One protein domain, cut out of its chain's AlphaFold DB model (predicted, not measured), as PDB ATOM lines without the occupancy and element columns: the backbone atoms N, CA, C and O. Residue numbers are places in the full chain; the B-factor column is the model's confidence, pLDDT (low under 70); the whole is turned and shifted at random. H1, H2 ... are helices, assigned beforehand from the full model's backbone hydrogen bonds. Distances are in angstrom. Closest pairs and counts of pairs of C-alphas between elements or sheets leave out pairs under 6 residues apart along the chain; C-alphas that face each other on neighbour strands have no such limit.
ATOM      1  N   THR A 112     110.635 101.799  97.527       77.19
ATOM      2  CA  THR A 112     109.524 101.736  98.485       77.19
ATOM      3  C   THR A 112     109.398 100.352  99.107       77.19
ATOM      4  O   THR A 112     109.321  99.348  98.401       77.19
ATOM      5  N   SER A 113     109.366 100.277 100.441       85.50
ATOM      6  CA  SER A 113     109.100  99.009 101.123       85.50
ATOM      7  C   SER A 113     107.610  98.661 101.030       85.50
ATOM      8  O   SER A 113     106.782  99.465 101.471       85.50
ATOM      9  N   PRO A 114     107.231  97.451 100.570       86.56
ATOM     10  CA  PRO A 114     105.833  97.017 100.562       86.56
ATOM     11  C   PRO A 114     105.182  97.046 101.953       86.56
ATOM     12  O   PRO A 114     103.991  97.331 102.069       86.56
ATOM     13  N   ALA A 115     105.957  96.799 103.015       86.00
ATOM     14  CA  ALA A 115     105.468  96.859 104.392       86.00
ATOM     15  C   ALA A 115     105.224  98.303 104.863       86.00
ATOM     16  O   ALA A 115     104.231  98.563 105.544       86.00
ATOM     17  N   ALA A 116     106.082  99.250 104.463       85.69
ATOM     18  CA  ALA A 116     105.868 100.667 104.747       85.69
ATOM     19  C   ALA A 116     104.656 101.200 103.967       85.69
ATOM     20  O   ALA A 116     103.752 101.770 104.571       85.69
ATOM     21  N   ALA A 117     104.565 100.910 102.664       85.06
ATOM     22  CA  ALA A 117     103.436 101.303 101.822       85.06
ATOM     23  C   ALA A 117     102.090 100.736 102.324       85.06
ATOM     24  O   ALA A 117     101.080 101.441 102.325       85.06
ATOM     25  N   ALA A 118     102.066  99.492 102.820       86.19
ATOM     26  CA  ALA A 118     100.877  98.905 103.443       86.19
ATOM     27  C   ALA A 118     100.478  99.622 104.749       86.19
ATOM     28  O   ALA A 118      99.293  99.874 104.975       86.19
ATOM     29  N   ALA A 119     101.449 100.004 105.588       86.56
ATOM     30  CA  ALA A 119     101.191 100.793 106.793       86.56
ATOM     31  C   ALA A 119     100.676 102.207 106.457       86.56
ATOM     32  O   ALA A 119      99.708 102.667 107.064       86.56
ATOM     33  N   VAL A 120     101.260 102.862 105.448       85.62
ATOM     34  CA  VAL A 120     100.827 104.174 104.933       85.62
ATOM     35  C   VAL A 120      99.399 104.104 104.406       85.62
ATOM     36  O   VAL A 120      98.593 104.969 104.744       85.62
ATOM     37  N   ALA A 121      99.042 103.069 103.641       84.56
ATOM     38  CA  ALA A 121      97.675 102.863 103.165       84.56
ATOM     39  C   ALA A 121      96.678 102.659 104.324       84.56
ATOM     40  O   ALA A 121      95.596 103.247 104.326       84.56
ATOM     41  N   LEU A 122      97.049 101.884 105.350       85.38
ATOM     42  CA  LEU A 122      96.195 101.614 106.515       85.38
ATOM     43  C   LEU A 122      96.019 102.836 107.440       85.38
ATOM     44  O   LEU A 122      94.988 102.957 108.105       85.38
ATOM     45  N   MET A 123      96.986 103.758 107.467       85.19
ATOM     46  CA  MET A 123      96.871 105.052 108.156       85.19
ATOM     47  C   MET A 123      96.112 106.085 107.317       85.19
ATOM     48  O   MET A 123      95.153 106.685 107.795       85.19
ATOM     49  N   SER A 124      96.497 106.263 106.052       82.25
ATOM     50  CA  SER A 124      95.911 107.266 105.156       82.25
ATOM     51  C   SER A 124      94.437 106.990 104.880       82.25
ATOM     52  O   SER A 124      93.660 107.931 104.837       82.25
ATOM     53  N   SER A 125      94.013 105.723 104.773       82.00
ATOM     54  CA  SER A 125      92.596 105.341 104.600       82.00
ATOM     55  C   SER A 125      91.660 105.766 105.742       82.00
ATOM     56  O   SER A 125      90.443 105.670 105.595       82.00
ATOM     57  N   GLN A 126      92.202 106.273 106.854       84.62
ATOM     58  CA  GLN A 126      91.447 106.873 107.959       84.62
ATOM     59  C   GLN A 126      91.331 108.407 107.842       84.62
ATOM     60  O   GLN A 126      90.748 109.039 108.723       84.62
ATOM     61  N   THR A 127      91.880 109.019 106.784       86.19
ATOM     62  CA  THR A 127      91.865 110.470 106.539       86.19
ATOM     63  C   THR A 127      91.405 110.810 105.119       86.19
ATOM     64  O   THR A 127      91.476 110.000 104.191       86.19
ATOM     65  N   ASP A 128      90.970 112.056 104.919       82.56
ATOM     66  CA  ASP A 128      90.500 112.556 103.618       82.56
ATOM     67  C   ASP A 128      91.587 112.511 102.520       82.56
ATOM     68  O   ASP A 128      91.282 112.508 101.325       82.56
ATOM     69  N   ALA A 129      92.866 112.415 102.910       84.06
ATOM     70  CA  ALA A 129      93.995 112.309 101.988       84.06
ATOM     71  C   ALA A 129      93.951 111.030 101.132       84.06
ATOM     72  O   ALA A 129      94.441 111.037 100.002       84.06
ATOM     73  N   TRP A 130      93.319 109.951 101.612       83.81
ATOM     74  CA  TRP A 130      93.148 108.729 100.819       83.81
ATOM     75  C   TRP A 130      92.274 108.939  99.584       83.81
ATOM     76  O   TRP A 130      92.589 108.411  98.520       83.81
ATOM     77  N   GLY A 131      91.229 109.767  99.691       85.00
ATOM     78  CA  GLY A 131      90.404 110.140  98.541       85.00
ATOM     79  C   GLY A 131      91.217 110.865  97.467       85.00
ATOM     80  O   GLY A 131      91.039 110.595  96.282       85.00
ATOM     81  N   LEU A 132      92.163 111.714  97.886       86.88
ATOM     82  CA  LEU A 132      93.064 112.451  96.994       86.88
ATOM     83  C   LEU A 132      94.173 111.574  96.385       86.88
ATOM     84  O   LEU A 132      94.594 111.830  95.258       86.88
ATOM     85  N   ILE A 133      94.630 110.524  97.077       85.44
ATOM     86  CA  ILE A 133      95.491 109.490  96.474       85.44
ATOM     87  C   ILE A 133      94.692 108.675  95.449       85.44
ATOM     88  O   ILE A 133      95.142 108.479  94.322       85.44
ATOM     89  N   GLN A 134      93.491 108.217  95.811       85.31
ATOM     90  CA  GLN A 134      92.672 107.348  94.964       85.31
ATOM     91  C   GLN A 134      92.153 108.057  93.701       85.31
ATOM     92  O   GLN A 134      92.003 107.414  92.663       85.31
ATOM     93  N   SER A 135      91.931 109.375  93.749       86.19
ATOM     94  CA  SER A 135      91.635 110.202  92.570       86.19
ATOM     95  C   SER A 135      92.862 110.506  91.697       86.19
ATOM     96  O   SER A 135      92.716 111.142  90.654       86.19
ATOM     97  N   GLY A 136      94.069 110.111  92.120       84.38
ATOM     98  CA  GLY A 136      95.331 110.481  91.474       84.38
ATOM     99  C   GLY A 136      95.715 111.955  91.645       84.38
ATOM    100  O   GLY A 136      96.627 112.427  90.972       84.38
ATOM    101  N   SER A 137      95.030 112.695  92.525       85.75
ATOM    102  CA  SER A 137      95.329 114.102  92.818       85.75
ATOM    103  C   SER A 137      96.628 114.258  93.618       85.75
ATOM    104  O   SER A 137      97.370 115.208  93.390       85.75
ATOM    105  N   ILE A 138      96.936 113.301  94.499       86.25
ATOM    106  CA  ILE A 138      98.245 113.134  95.141       86.25
ATOM    107  C   ILE A 138      98.927 111.918  94.511       86.25
ATOM    108  O   ILE A 138      98.446 110.793  94.644       86.25
ATOM    109  N   ASN A 139     100.067 112.132  93.853       85.06
ATOM    110  CA  ASN A 139     100.866 111.065  93.256       85.06
ATOM    111  C   ASN A 139     102.131 110.794  94.086       85.06
ATOM    112  O   ASN A 139     103.110 111.531  93.996       85.06
ATOM    113  N   THR A 140     102.151 109.693  94.840       82.19
ATOM    114  CA  THR A 140     103.331 109.246  95.610       82.19
ATOM    115  C   THR A 140     104.466 108.683  94.740       82.19
ATOM    116  O   THR A 140     105.519 108.324  95.259       82.19
ATOM    117  N   ARG A 141     104.289 108.621  93.411       82.12
ATOM    118  CA  ARG A 141     105.353 108.333  92.428       82.12
ATOM    119  C   ARG A 141     105.819 109.578  91.666       82.12
ATOM    120  O   ARG A 141     106.493 109.444  90.648       82.12
ATOM    121  N   ASP A 142     105.435 110.777  92.105       85.75
ATOM    122  CA  ASP A 142     105.977 112.011  91.539       85.75
ATOM    123  C   ASP A 142     107.470 112.176  91.874       85.75
ATOM    124  O   ASP A 142     107.929 111.770  92.945       85.75
ATOM    125  N   THR A 143     108.234 112.799  90.974       86.44
ATOM    126  CA  THR A 143     109.681 112.981  91.153       86.44
ATOM    127  C   THR A 143     110.031 113.816  92.382       86.44
ATOM    128  O   THR A 143     111.010 113.500  93.052       86.44
ATOM    129  N   LEU A 144     109.226 114.829  92.729       87.56
ATOM    130  CA  LEU A 144     109.458 115.654  93.918       87.56
ATOM    131  C   LEU A 144     109.119 114.892  95.207       87.56
ATOM    132  O   LEU A 144     109.802 115.067  96.213       87.56
ATOM    133  N   PHE A 145     108.113 114.010  95.179       88.00
ATOM    134  CA  PHE A 145     107.801 113.135  96.315       88.00
ATOM    135  C   PHE A 145     108.929 112.122  96.560       88.00
ATOM    136  O   PHE A 145     109.383 111.971  97.693       88.00
ATOM    137  N   ILE A 146     109.422 111.479  95.496       88.19
ATOM    138  CA  ILE A 146     110.544 110.528  95.558       88.19
ATOM    139  C   ILE A 146     111.819 111.218  96.069       88.19
ATOM    140  O   ILE A 146     112.504 110.672  96.930       88.19
ATOM    141  N   GLU A 147     112.122 112.431  95.601       88.19
ATOM    142  CA  GLU A 147     113.295 113.186  96.054       88.19
ATOM    143  C   GLU A 147     113.180 113.661  97.511       88.19
ATOM    144  O   GLU A 147     114.128 113.504  98.281       88.19
ATOM    145  N   ALA A 148     112.009 114.149  97.935       89.94
ATOM    146  CA  ALA A 148     111.760 114.498  99.335       89.94
ATOM    147  C   ALA A 148     111.890 113.279 100.268       89.94
ATOM    148  O   ALA A 148     112.491 113.381 101.341       89.94
ATOM    149  N   MET A 149     111.379 112.116  99.847       90.62
ATOM    150  CA  MET A 149     111.523 110.859 100.584       90.62
ATOM    151  C   MET A 149     112.975 110.379 100.654       90.62
ATOM    152  O   MET A 149     113.416 109.945 101.717       90.62
ATOM    153  N   ALA A 150     113.730 110.483  99.559       89.06
ATOM    154  CA  ALA A 150     115.131 110.080  99.520       89.06
ATOM    155  C   ALA A 150     115.998 110.925 100.468       89.06
ATOM    156  O   ALA A 150     116.704 110.367 101.306       89.06
ATOM    157  N   LEU A 151     115.867 112.255 100.418       89.38
ATOM    158  CA  LEU A 151     116.578 113.176 101.314       89.38
ATOM    159  C   LEU A 151     116.189 112.969 102.791       89.38
ATOM    160  O   LEU A 151     117.041 113.033 103.678       89.38
ATOM    161  N   GLY A 152     114.912 112.679 103.065       89.38
ATOM    162  CA  GLY A 152     114.438 112.332 104.407       89.38
ATOM    163  C   GLY A 152     115.029 111.017 104.931       89.38
ATOM    164  O   GLY A 152     115.422 110.931 106.097       89.38
ATOM    165  N   MET A 153     115.153 110.004 104.067       88.88
ATOM    166  CA  MET A 153     115.814 108.744 104.411       88.88
ATOM    167  C   MET A 153     117.315 108.937 104.637       88.88
ATOM    168  O   MET A 153     117.816 108.461 105.652       88.88
ATOM    169  N   GLU A 154     118.035 109.671 103.781       86.81
ATOM    170  CA  GLU A 154     119.467 109.960 103.978       86.81
ATOM    171  C   GLU A 154     119.740 110.667 105.313       86.81
ATOM    172  O   GLU A 154     120.648 110.273 106.048       86.81
ATOM    173  N   ALA A 155     118.905 111.640 105.696       86.31
ATOM    174  CA  ALA A 155     118.988 112.278 107.009       86.31
ATOM    175  C   ALA A 155     118.762 111.284 108.170       86.31
ATOM    176  O   ALA A 155     119.411 111.385 109.213       86.31
ATOM    177  N   SER A 156     117.882 110.291 107.988       87.38
ATOM    178  CA  SER A 156     117.668 109.209 108.958       87.38
ATOM    179  C   SER A 156     118.856 108.239 109.028       87.38
ATOM    180  O   SER A 156     119.278 107.868 110.127       87.38
ATOM    181  N   HIS A 157     119.443 107.871 107.885       85.44
ATOM    182  CA  HIS A 157     120.645 107.034 107.808       85.44
ATOM    183  C   HIS A 157     121.840 107.706 108.495       85.44
ATOM    184  O   HIS A 157     122.467 107.087 109.351       85.44
ATOM    185  N   HIS A 158     122.072 108.999 108.249       85.25
ATOM    186  CA  HIS A 158     123.152 109.761 108.884       85.25
ATOM    187  C   HIS A 158     123.075 109.735 110.426       85.25
ATOM    188  O   HIS A 158     124.097 109.653 111.103       85.25
ATOM    189  N   ILE A 159     121.869 109.751 111.008       84.69
ATOM    190  CA  ILE A 159     121.674 109.597 112.464       84.69
ATOM    191  C   ILE A 159     122.016 108.169 112.930       84.69
ATOM    192  O   ILE A 159     122.620 107.996 113.991       84.69
ATOM    193  N   HIS A 160     121.676 107.144 112.141       83.62
ATOM    194  CA  HIS A 160     122.003 105.747 112.453       83.62
ATOM    195  C   HIS A 160     123.500 105.444 112.345       83.62
ATOM    196  O   HIS A 160     124.017 104.705 113.181       83.62
ATOM    197  N   ASP A 161     124.207 106.027 111.378       82.62
ATOM    198  CA  ASP A 161     125.645 105.808 111.193       82.62
ATOM    199  C   ASP A 161     126.474 106.448 112.319       82.62
ATOM    200  O   ASP A 161     127.459 105.858 112.780       82.62
ATOM    201  N   ILE A 162     126.021 107.589 112.855       84.31
ATOM    202  CA  ILE A 162     126.545 108.159 114.108       84.31
ATOM    203  C   ILE A 162     126.242 107.226 115.285       84.31
ATOM    204  O   ILE A 162     127.152 106.837 116.016       84.31
ATOM    205  N   ALA A 163     124.985 106.801 115.455       82.19
ATOM    206  CA  ALA A 163     124.593 105.917 116.556       82.19
ATOM    207  C   ALA A 163     125.309 104.549 116.517       82.19
ATOM    208  O   ALA A 163     125.580 103.963 117.563       82.19
ATOM    209  N   ALA A 164     125.678 104.046 115.337       78.19
ATOM    210  CA  ALA A 164     126.497 102.845 115.167       78.19
ATOM    211  C   ALA A 164     127.995 103.073 115.474       78.19
ATOM    212  O   ALA A 164     128.760 102.108 115.592       78.19
ATOM    213  N   GLY A 165     128.429 104.332 115.598       75.06
ATOM    214  CA  GLY A 165     129.830 104.727 115.708       75.06
ATOM    215  C   GLY A 165     130.620 104.420 114.436       75.06
ATOM    216  O   GLY A 165     131.732 103.890 114.538       75.06
ATOM    217  N   GLY A 166     130.015 104.656 113.269       76.00
ATOM    218  CA  GLY A 166     130.654 104.600 111.950       76.00
ATOM    219  C   GLY A 166     131.297 105.927 111.529       76.00
ATOM    220  O   GLY A 166     132.282 105.905 110.798       76.00
ATOM    221  N   ILE A 167     130.781 107.047 112.044       78.31
ATOM    222  CA  ILE A 167     131.393 108.383 111.996       78.31
ATOM    223  C   ILE A 167     132.021 108.644 113.375       78.31
ATOM    224  O   ILE A 167     131.375 108.372 114.389       78.31
ATOM    225  N   ASP A 168     133.265 109.130 113.435       71.62
ATOM    226  CA  ASP A 168     133.927 109.456 114.711       71.62
ATOM    227  C   ASP A 168     133.541 110.872 115.195       71.62
ATOM    228  O   ASP A 168     133.410 111.808 114.403       71.62
ATOM    229  N   ASP A 169     133.419 111.068 116.516       68.56
ATOM    230  CA  ASP A 169     132.946 112.322 117.144       68.56
ATOM    231  C   ASP A 169     133.733 113.580 116.715       68.56
ATOM    232  O   ASP A 169     133.220 114.702 116.757       68.56
ATOM    233  N   THR A 170     134.992 113.401 116.303       70.31
ATOM    234  CA  THR A 170     135.890 114.456 115.810       70.31
ATOM    235  C   THR A 170     135.582 114.929 114.391       70.31
ATOM    236  O   THR A 170     136.004 116.022 114.021       70.31
ATOM    237  N   GLU A 171     134.872 114.128 113.597       73.56
ATOM    238  CA  GLU A 171     134.445 114.469 112.233       73.56
ATOM    239  C   GLU A 171     133.085 115.186 112.234       73.56
ATOM    240  O   GLU A 171     132.779 115.960 111.325       73.56
ATOM    241  N   LEU A 172     132.291 115.006 113.298       77.62
ATOM    242  CA  LEU A 172     131.050 115.743 113.515       77.62
ATOM    243  C   LEU A 172     131.333 117.226 113.778       77.62
ATOM    244  O   LEU A 172     131.939 117.601 114.783       77.62
ATOM    245  N   THR A 173     130.853 118.081 112.877       75.44
ATOM    246  CA  THR A 173     130.984 119.549 112.938       75.44
ATOM    247  C   THR A 173     129.865 120.236 113.728       75.44
ATOM    248  O   THR A 173     129.978 121.417 114.048       75.44
ATOM    249  N   ASN A 174     128.789 119.509 114.041       81.88
ATOM    250  CA  ASN A 174     127.642 119.981 114.811       81.88
ATOM    251  C   ASN A 174     127.625 119.300 116.193       81.88
ATOM    252  O   ASN A 174     127.751 118.079 116.290       81.88
ATOM    253  N   GLU A 175     127.470 120.092 117.257       81.38
ATOM    254  CA  GLU A 175     127.518 119.608 118.645       81.38
ATOM    255  C   GLU A 175     126.272 118.800 119.051       81.38
ATOM    256  O   GLU A 175     126.390 117.854 119.826       81.38
ATOM    257  N   ASP A 176     125.092 119.104 118.498       82.38
ATOM    258  CA  ASP A 176     123.858 118.352 118.772       82.38
ATOM    259  C   ASP A 176     123.942 116.922 118.210       82.38
ATOM    260  O   ASP A 176     123.446 115.977 118.821       82.38
ATOM    261  N   LEU A 177     124.645 116.729 117.085       82.38
ATOM    262  CA  LEU A 177     124.940 115.397 116.545       82.38
ATOM    263  C   LEU A 177     125.866 114.578 117.460       82.38
ATOM    264  O   LEU A 177     125.718 113.362 117.522       82.38
ATOM    265  N   ARG A 178     126.761 115.214 118.232       82.00
ATOM    266  CA  ARG A 178     127.577 114.521 119.254       82.00
ATOM    267  C   ARG A 178     126.775 114.112 120.496       82.00
ATOM    268  O   ARG A 178     127.276 113.348 121.316       82.00
ATOM    269  N   ALA A 179     125.539 114.593 120.653       85.38
ATOM    270  CA  ALA A 179     124.633 114.129 121.705       85.38
ATOM    271  C   ALA A 179     123.919 112.808 121.345       85.38
ATOM    272  O   ALA A 179     123.253 112.226 122.205       85.38
ATOM    273  N   ILE A 180     124.056 112.314 120.105       84.00
ATOM    274  CA  ILE A 180     123.543 111.004 119.683       84.00
ATOM    275  C   ILE A 180     124.335 109.901 120.416       84.00
ATOM    276  O   ILE A 180     125.555 109.838 120.278       84.00
ATOM    277  N   PRO A 181     123.688 109.003 121.187       81.38
ATOM    278  CA  PRO A 181     124.406 107.962 121.917       81.38
ATOM    279  C   PRO A 181     125.087 106.957 120.977       81.38
ATOM    280  O   PRO A 181     124.416 106.213 120.264       81.38
ATOM    281  N   VAL A 182     126.418 106.885 121.026       81.00
ATOM    282  CA  VAL A 182     127.207 105.913 120.254       81.00
ATOM    283  C   VAL A 182     127.076 104.512 120.872       81.00
ATOM    284  O   VAL A 182     127.675 104.183 121.899       81.00
ATOM    285  N   LEU A 183     126.290 103.655 120.225       76.75
ATOM    286  CA  LEU A 183     125.953 102.295 120.647       76.75
ATOM    287  C   LEU A 183     127.055 101.294 120.253       76.75
ATOM    288  O   LEU A 183     126.855 100.375 119.457       76.75
ATOM    289  N   LYS A 184     128.259 101.473 120.807       72.75
ATOM    290  CA  LYS A 184     129.446 100.666 120.475       72.75
ATOM    291  C   LYS A 184     129.820  99.743 121.647       72.75
ATOM    292  O   LYS A 184     130.224 100.238 122.701       72.75
ATOM    293  N   PRO A 185     129.705  98.405 121.515       70.19
ATOM    294  CA  PRO A 185     130.016  97.484 122.609       70.19
ATOM    295  C   PRO A 185     131.510  97.540 122.999       70.19
ATOM    296  O   PRO A 185     132.367  97.703 122.124       70.19
ATOM    297  N   PRO A 186     131.865  97.368 124.292       70.81
ATOM    298  CA  PRO A 186     133.254  97.444 124.750       70.81
ATOM    299  C   PRO A 186     134.169  96.443 124.036       70.81
ATOM    300  O   PRO A 186     133.834  95.264 123.940       70.81
ATOM    301  N   LYS A 187     135.356  96.891 123.597       71.06
ATOM    302  CA  LYS A 187     136.307  96.111 122.768       71.06
ATOM    303  C   LYS A 187     136.772  94.776 123.380       71.06
ATOM    304  O   LYS A 187     137.298  93.941 122.651       71.06
ATOM    305  N   ARG A 188     136.638  94.594 124.700       71.06
ATOM    306  CA  ARG A 188     136.810  93.329 125.439       71.06
ATOM    307  C   ARG A 188     135.913  93.347 126.676       71.06
ATOM    308  O   ARG A 188     135.818  94.383 127.334       71.06
ATOM    309  N   SER A 189     135.321  92.210 127.027       72.00
ATOM    310  CA  SER A 189     134.537  92.045 128.256       72.00
ATOM    311  C   SER A 189     134.636  90.603 128.759       72.00
ATOM    312  O   SER A 189     134.190  89.669 128.105       72.00
ATOM    313  N   ASP A 197     135.165  84.969 127.835       77.94
ATOM    314  CA  ASP A 197     134.936  86.149 127.005       77.94
ATOM    315  C   ASP A 197     133.440  86.318 126.708       77.94
ATOM    316  O   ASP A 197     132.854  85.581 125.913       77.94
ATOM    317  N   ILE A 198     132.825  87.308 127.353       71.25
ATOM    318  CA  ILE A 198     131.428  87.694 127.136       71.25
ATOM    319  C   ILE A 198     131.271  88.287 125.728       71.25
ATOM    320  O   ILE A 198     130.222  88.100 125.110       71.25
ATOM    321  N   HIS A 199     132.309  88.958 125.211       71.62
ATOM    322  CA  HIS A 199     132.284  89.668 123.932       71.62
ATOM    323  C   HIS A 199     131.918  88.738 122.765       71.62
ATOM    324  O   HIS A 199     131.054  89.085 121.965       71.62
ATOM    325  N   SER A 200     132.487  87.530 122.700       69.38
ATOM    326  CA  SER A 200     132.172  86.518 121.680       69.38
ATOM    327  C   SER A 200     130.666  86.255 121.498       69.38
ATOM    328  O   SER A 200     130.155  86.303 120.376       69.38
ATOM    329  N   HIS A 201     129.931  86.035 122.592       67.75
ATOM    330  CA  HIS A 201     128.497  85.746 122.559       67.75
ATOM    331  C   HIS A 201     127.640  87.011 122.441       67.75
ATOM    332  O   HIS A 201     126.634  86.999 121.725       67.75
ATOM    333  N   THR A 202     128.018  88.115 123.097       71.50
ATOM    334  CA  THR A 202     127.244  89.361 123.004       71.50
ATOM    335  C   THR A 202     127.388  90.035 121.648       71.50
ATOM    336  O   THR A 202     126.409  90.595 121.177       71.50
ATOM    337  N   MET A 203     128.530  89.929 120.961       73.25
ATOM    338  CA  MET A 203     128.730  90.535 119.636       73.25
ATOM    339  C   MET A 203     127.854  89.919 118.542       73.25
ATOM    340  O   MET A 203     127.456  90.624 117.615       73.25
ATOM    341  N   LEU A 204     127.512  88.630 118.641       74.31
ATOM    342  CA  LEU A 204     126.573  87.995 117.711       74.31
ATOM    343  C   LEU A 204     125.147  88.523 117.905       74.31
ATOM    344  O   LEU A 204     124.481  88.850 116.923       74.31
ATOM    345  N   GLN A 205     124.702  88.668 119.157       79.31
ATOM    346  CA  GLN A 205     123.399  89.269 119.457       79.31
ATOM    347  C   GLN A 205     123.390  90.777 119.170       79.31
ATOM    348  O   GLN A 205     122.392  91.291 118.681       79.31
ATOM    349  N   TRP A 206     124.511  91.471 119.389       78.69
ATOM    350  CA  TRP A 206     124.673  92.890 119.074       78.69
ATOM    351  C   TRP A 206     124.545  93.165 117.577       78.69
ATOM    352  O   TRP A 206     123.833  94.083 117.185       78.69
ATOM    353  N   ARG A 207     125.203  92.355 116.732       78.19
ATOM    354  CA  ARG A 207     125.064  92.455 115.272       78.19
ATOM    355  C   ARG A 207     123.607  92.269 114.862       78.19
ATOM    356  O   ARG A 207     123.050  93.195 114.292       78.19
ATOM    357  N   LYS A 208     122.981  91.151 115.257       79.94
ATOM    358  CA  LYS A 208     121.559  90.883 114.979       79.94
ATOM    359  C   LYS A 208     120.653  92.028 115.419       79.94
ATOM    360  O   LYS A 208     119.828  92.471 114.632       79.94
ATOM    361  N   TRP A 209     120.828  92.520 116.648       81.06
ATOM    362  CA  TRP A 209     120.044  93.636 117.167       81.06
ATOM    363  C   TRP A 209     120.226  94.891 116.310       81.06
ATOM    364  O   TRP A 209     119.225  95.411 115.839       81.06
ATOM    365  N   ARG A 210     121.469  95.314 116.033       78.81
ATOM    366  CA  ARG A 210     121.776  96.490 115.199       78.81
ATOM    367  C   ARG A 210     121.197  96.370 113.786       78.81
ATOM    368  O   ARG A 210     120.610  97.331 113.298       78.81
ATOM    369  N   ASP A 211     121.383  95.223 113.131       77.81
ATOM    370  CA  ASP A 211     120.898  94.987 111.765       77.81
ATOM    371  C   ASP A 211     119.358  95.042 111.725       77.81
ATOM    372  O   ASP A 211     118.789  95.872 111.021       77.81
ATOM    373  N   HIS A 212     118.677  94.257 112.570       81.44
ATOM    374  CA  HIS A 212     117.209  94.205 112.592       81.44
ATOM    375  C   HIS A 212     116.580  95.506 113.134       81.44
ATOM    376  O   HIS A 212     115.487  95.882 112.715       81.44
ATOM    377  N   SER A 213     117.247  96.233 114.043       80.62
ATOM    378  CA  SER A 213     116.779  97.555 114.482       80.62
ATOM    379  C   SER A 213     116.902  98.595 113.373       80.62
ATOM    380  O   SER A 213     116.023  99.439 113.249       80.62
ATOM    381  N   GLY A 214     117.960  98.520 112.555       80.50
ATOM    382  CA  GLY A 214     118.127  99.386 111.389       80.50
ATOM    383  C   GLY A 214     116.984  99.204 110.394       80.50
ATOM    384  O   GLY A 214     116.336 100.181 110.032       80.50
ATOM    385  N   GLU A 215     116.671  97.955 110.039       83.19
ATOM    386  CA  GLU A 215     115.531  97.612 109.177       83.19
ATOM    387  C   GLU A 215     114.200  98.140 109.745       83.19
ATOM    388  O   GLU A 215     113.468  98.853 109.061       83.19
ATOM    389  N   VAL A 216     113.891  97.859 111.018       86.56
ATOM    390  CA  VAL A 216     112.627  98.290 111.647       86.56
ATOM    391  C   VAL A 216     112.502  99.815 111.720       86.56
ATOM    392  O   VAL A 216     111.424 100.346 111.446       86.56
ATOM    393  N   VAL A 217     113.576 100.539 112.051       86.44
ATOM    394  CA  VAL A 217     113.522 102.007 112.128       86.44
ATOM    395  C   VAL A 217     113.496 102.645 110.736       86.44
ATOM    396  O   VAL A 217     112.794 103.636 110.563       86.44
ATOM    397  N   GLN A 218     114.144 102.061 109.721       86.44
ATOM    398  CA  GLN A 218     113.999 102.498 108.323       86.44
ATOM    399  C   GLN A 218     112.548 102.350 107.840       86.44
ATOM    400  O   GLN A 218     111.983 103.306 107.310       86.44
ATOM    401  N   LEU A 219     111.908 101.202 108.100       90.00
ATOM    402  CA  LEU A 219     110.489 100.975 107.792       90.00
ATOM    403  C   LEU A 219     109.573 101.978 108.513       90.00
ATOM    404  O   LEU A 219     108.644 102.518 107.909       90.00
ATOM    405  N   GLN A 220     109.839 102.249 109.796       91.06
ATOM    406  CA  GLN A 220     109.076 103.212 110.590       91.06
ATOM    407  C   GLN A 220     109.266 104.652 110.090       91.06
ATOM    408  O   GLN A 220     108.286 105.387 109.970       91.06
ATOM    409  N   ALA A 221     110.505 105.055 109.794       91.50
ATOM    410  CA  ALA A 221     110.832 106.379 109.278       91.50
ATOM    411  C   ALA A 221     110.178 106.602 107.910       91.50
ATOM    412  O   ALA A 221     109.508 107.617 107.718       91.50
ATOM    413  N   GLN A 222     110.285 105.624 107.006       90.81
ATOM    414  CA  GLN A 222     109.621 105.649 105.708       90.81
ATOM    415  C   GLN A 222     108.105 105.823 105.851       90.81
ATOM    416  O   GLN A 222     107.551 106.780 105.314       90.81
ATOM    417  N   ALA A 223     107.435 104.950 106.609       90.75
ATOM    418  CA  ALA A 223     105.981 105.001 106.751       90.75
ATOM    419  C   ALA A 223     105.495 106.309 107.406       90.75
ATOM    420  O   ALA A 223     104.457 106.852 107.021       90.75
ATOM    421  N   ALA A 224     106.249 106.851 108.368       91.56
ATOM    422  CA  ALA A 224     105.944 108.136 108.994       91.56
ATOM    423  C   ALA A 224     106.135 109.322 108.029       91.56
ATOM    424  O   ALA A 224     105.293 110.223 107.987       91.56
ATOM    425  N   MET A 225     107.211 109.325 107.236       92.12
ATOM    426  CA  MET A 225     107.471 110.377 106.249       92.12
ATOM    427  C   MET A 225     106.458 110.336 105.101       92.12
ATOM    428  O   MET A 225     105.836 111.356 104.828       92.12
ATOM    429  N   GLU A 226     106.182 109.168 104.513       89.56
ATOM    430  CA  GLU A 226     105.179 109.036 103.446       89.56
ATOM    431  C   GLU A 226     103.786 109.478 103.923       89.56
ATOM    432  O   GLU A 226     103.149 110.306 103.271       89.56
ATOM    433  N   THR A 227     103.338 109.016 105.100       89.50
ATOM    434  CA  THR A 227     102.030 109.408 105.667       89.50
ATOM    435  C   THR A 227     101.957 110.913 105.960       89.50
ATOM    436  O   THR A 227     100.938 111.551 105.688       89.50
ATOM    437  N   SER A 228     103.023 111.511 106.503       91.50
ATOM    438  CA  SER A 228     103.031 112.945 106.831       91.50
ATOM    439  C   SER A 228     103.106 113.835 105.588       91.50
ATOM    440  O   SER A 228     102.357 114.810 105.515       91.50
ATOM    441  N   LEU A 229     103.910 113.481 104.579       90.75
ATOM    442  CA  LEU A 229     103.951 114.185 103.293       90.75
ATOM    443  C   LEU A 229     102.603 114.110 102.565       90.75
ATOM    444  O   LEU A 229     102.120 115.135 102.089       90.75
ATOM    445  N   VAL A 230     101.956 112.938 102.545       89.88
ATOM    446  CA  VAL A 230     100.592 112.757 102.012       89.88
ATOM    447  C   VAL A 230      99.589 113.680 102.712       89.88
ATOM    448  O   VAL A 230      98.835 114.391 102.045       89.88
ATOM    449  N   GLN A 231      99.592 113.722 104.047       90.62
ATOM    450  CA  GLN A 231      98.639 114.533 104.811       90.62
ATOM    451  C   GLN A 231      98.891 116.046 104.649       90.62
ATOM    452  O   GLN A 231      97.941 116.829 104.591       90.62
ATOM    453  N   VAL A 232     100.156 116.467 104.536       92.00
ATOM    454  CA  VAL A 232     100.538 117.865 104.266       92.00
ATOM    455  C   VAL A 232     100.171 118.276 102.836       92.00
ATOM    456  O   VAL A 232      99.604 119.353 102.643       92.00
ATOM    457  N   ALA A 233     100.409 117.411 101.844       90.44
ATOM    458  CA  ALA A 233      99.985 117.638 100.464       90.44
ATOM    459  C   ALA A 233      98.457 117.785 100.370       90.44
ATOM    460  O   ALA A 233      97.972 118.774  99.821       90.44
ATOM    461  N   ALA A 234      97.695 116.878 100.991       90.12
ATOM    462  CA  ALA A 234      96.234 116.951 101.062       90.12
ATOM    463  C   ALA A 234      95.732 118.281 101.648       90.12
ATOM    464  O   ALA A 234      94.826 118.910 101.093       90.12
ATOM    465  N   HIS A 235      96.354 118.742 102.738       91.81
ATOM    466  CA  HIS A 235      96.009 120.009 103.375       91.81
ATOM    467  C   HIS A 235      96.223 121.208 102.437       91.81
ATOM    468  O   HIS A 235      95.306 122.009 102.242       91.81
ATOM    469  N   TYR A 236      97.399 121.313 101.806       92.25
ATOM    470  CA  TYR A 236      97.704 122.426 100.900       92.25
ATOM    471  C   TYR A 236      96.934 122.368  99.575       92.25
ATOM    472  O   TYR A 236      96.551 123.420  99.061       92.25
ATOM    473  N   MET A 237      96.627 121.179  99.048       90.25
ATOM    474  CA  MET A 237      95.741 121.037  97.887       90.25
ATOM    475  C   MET A 237      94.329 121.537  98.204       90.25
ATOM    476  O   MET A 237      93.785 122.337  97.446       90.25
ATOM    477  N   THR A 238      93.774 121.150  99.357       90.44
ATOM    478  CA  THR A 238      92.442 121.599  99.797       90.44
ATOM    479  C   THR A 238      92.398 123.118 100.004       90.44
ATOM    480  O   THR A 238      91.452 123.774  99.569       90.44
ATOM    481  N   GLN A 239      93.440 123.708 100.607       93.56
ATOM    482  CA  GLN A 239      93.555 125.168 100.734       93.56
ATOM    483  C   GLN A 239      93.668 125.872  99.376       93.56
ATOM    484  O   GLN A 239      93.025 126.901  99.173       93.56
ATOM    485  N   THR A 240      94.453 125.325  98.444       93.38
ATOM    486  CA  THR A 240      94.615 125.899  97.099       93.38
ATOM    487  C   THR A 240      93.289 125.885  96.343       93.38
ATOM    488  O   THR A 240      92.860 126.930  95.867       93.38
ATOM    489  N   GLN A 241      92.579 124.754  96.331       92.06
ATOM    490  CA  GLN A 241      91.261 124.639  95.696       92.06
ATOM    491  C   GLN A 241      90.227 125.600  96.304       92.06
ATOM    492  O   GLN A 241      89.455 126.215  95.572       92.06
ATOM    493  N   ALA A 242      90.233 125.794  97.628       94.06
ATOM    494  CA  ALA A 242      89.364 126.771  98.287       94.06
ATOM    495  C   ALA A 242      89.717 128.228  97.915       94.06
ATOM    496  O   ALA A 242      88.824 129.056  97.726       94.06
ATOM    497  N   ALA A 243      91.008 128.545  97.766       94.56
ATOM    498  CA  ALA A 243      91.464 129.860  97.319       94.56
ATOM    499  C   ALA A 243      91.118 130.128  95.841       94.56
ATOM    500  O   ALA A 243      90.720 131.241  95.499       94.56
ATOM    501  N   GLU A 244      91.215 129.117  94.975       95.06
ATOM    502  CA  GLU A 244      90.790 129.209  93.574       95.06
ATOM    503  C   GLU A 244      89.271 129.359  93.441       95.06
ATOM    504  O   GLU A 244      88.814 130.216  92.689       95.06
ATOM    505  N   ALA A 245      88.484 128.625  94.234       94.75
ATOM    506  CA  ALA A 245      87.033 128.789  94.270       94.75
ATOM    507  C   ALA A 245      86.623 130.220  94.673       94.75
ATOM    508  O   ALA A 245      85.771 130.815  94.018       94.75
TER     509      ALA A 245
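AT A GLANCE: This is residues 112 to 189 and 197 to 245 of the 421 residues of the protein "Zinc-ribbon domain-containing protein" of Candidatus Poseidoniales archaeon (UniProt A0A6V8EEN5). One very long helix, H4, makes the long axis, and three shorter helices, H1, H2 and H3, pack on it while H1 and H3 stay apart from each other. A long loop, residues 164 to 189, leads from H3 toward the beginning of H4, and the last residues of H4, 239 to 245, stick out. The printed part has 127 residues with four named helices in the order H1, H2, H3, H4 and no named strand; the class is all helix. It is loose, with a radius of gyration of the C-alphas of 19.7 A, and spans 70 by 32 by 21 A.

HOW THE PARTS SIT: H1, residues 114 to 124, touches the hub H4, residues 198 to 245, at residues 219 to 231 of H4 alone. Their closest C-alphas, Ala 116 and Ala 223, are 4.8 A apart, and they run the same way at a steep tilt of 42 degrees. H2, residues 129 to 134, touches H4 about perpendicular at 86 degrees, at residues 230 to 234 of H4 alone; the closest C-alphas, Ala 129 and Ala 234, are 5.2 A apart. H3, residues 143 to 163, touches H4 at residues 214 to 226 of H4 alone, at a shallow tilt of 31 degrees, opposite ways; the closest C-alphas, Met 149 and Met 225, are 7.0 A apart. In H1, H2 and H3 every O i to N i+4 pair is within hydrogen-bond range, in H4 42 of 44.

IN THESE COORDINATES: H1 begins at C-alpha 114 (105.833, 97.017, 100.562). H3 is 30.3 A long. H4, 68.8 A, ends at C-alpha 245 (87.033, 128.789, 94.270).

THE WHOLE: The farthest C-alphas, Asp 197 and Ala 245, are 72.0 A apart. Residues 190 to 196 are not printed; C-alphas 189 and 197 are 6.0 A apart across the cut. Residues 169, 200 and 201 are under 70 in pLDDT.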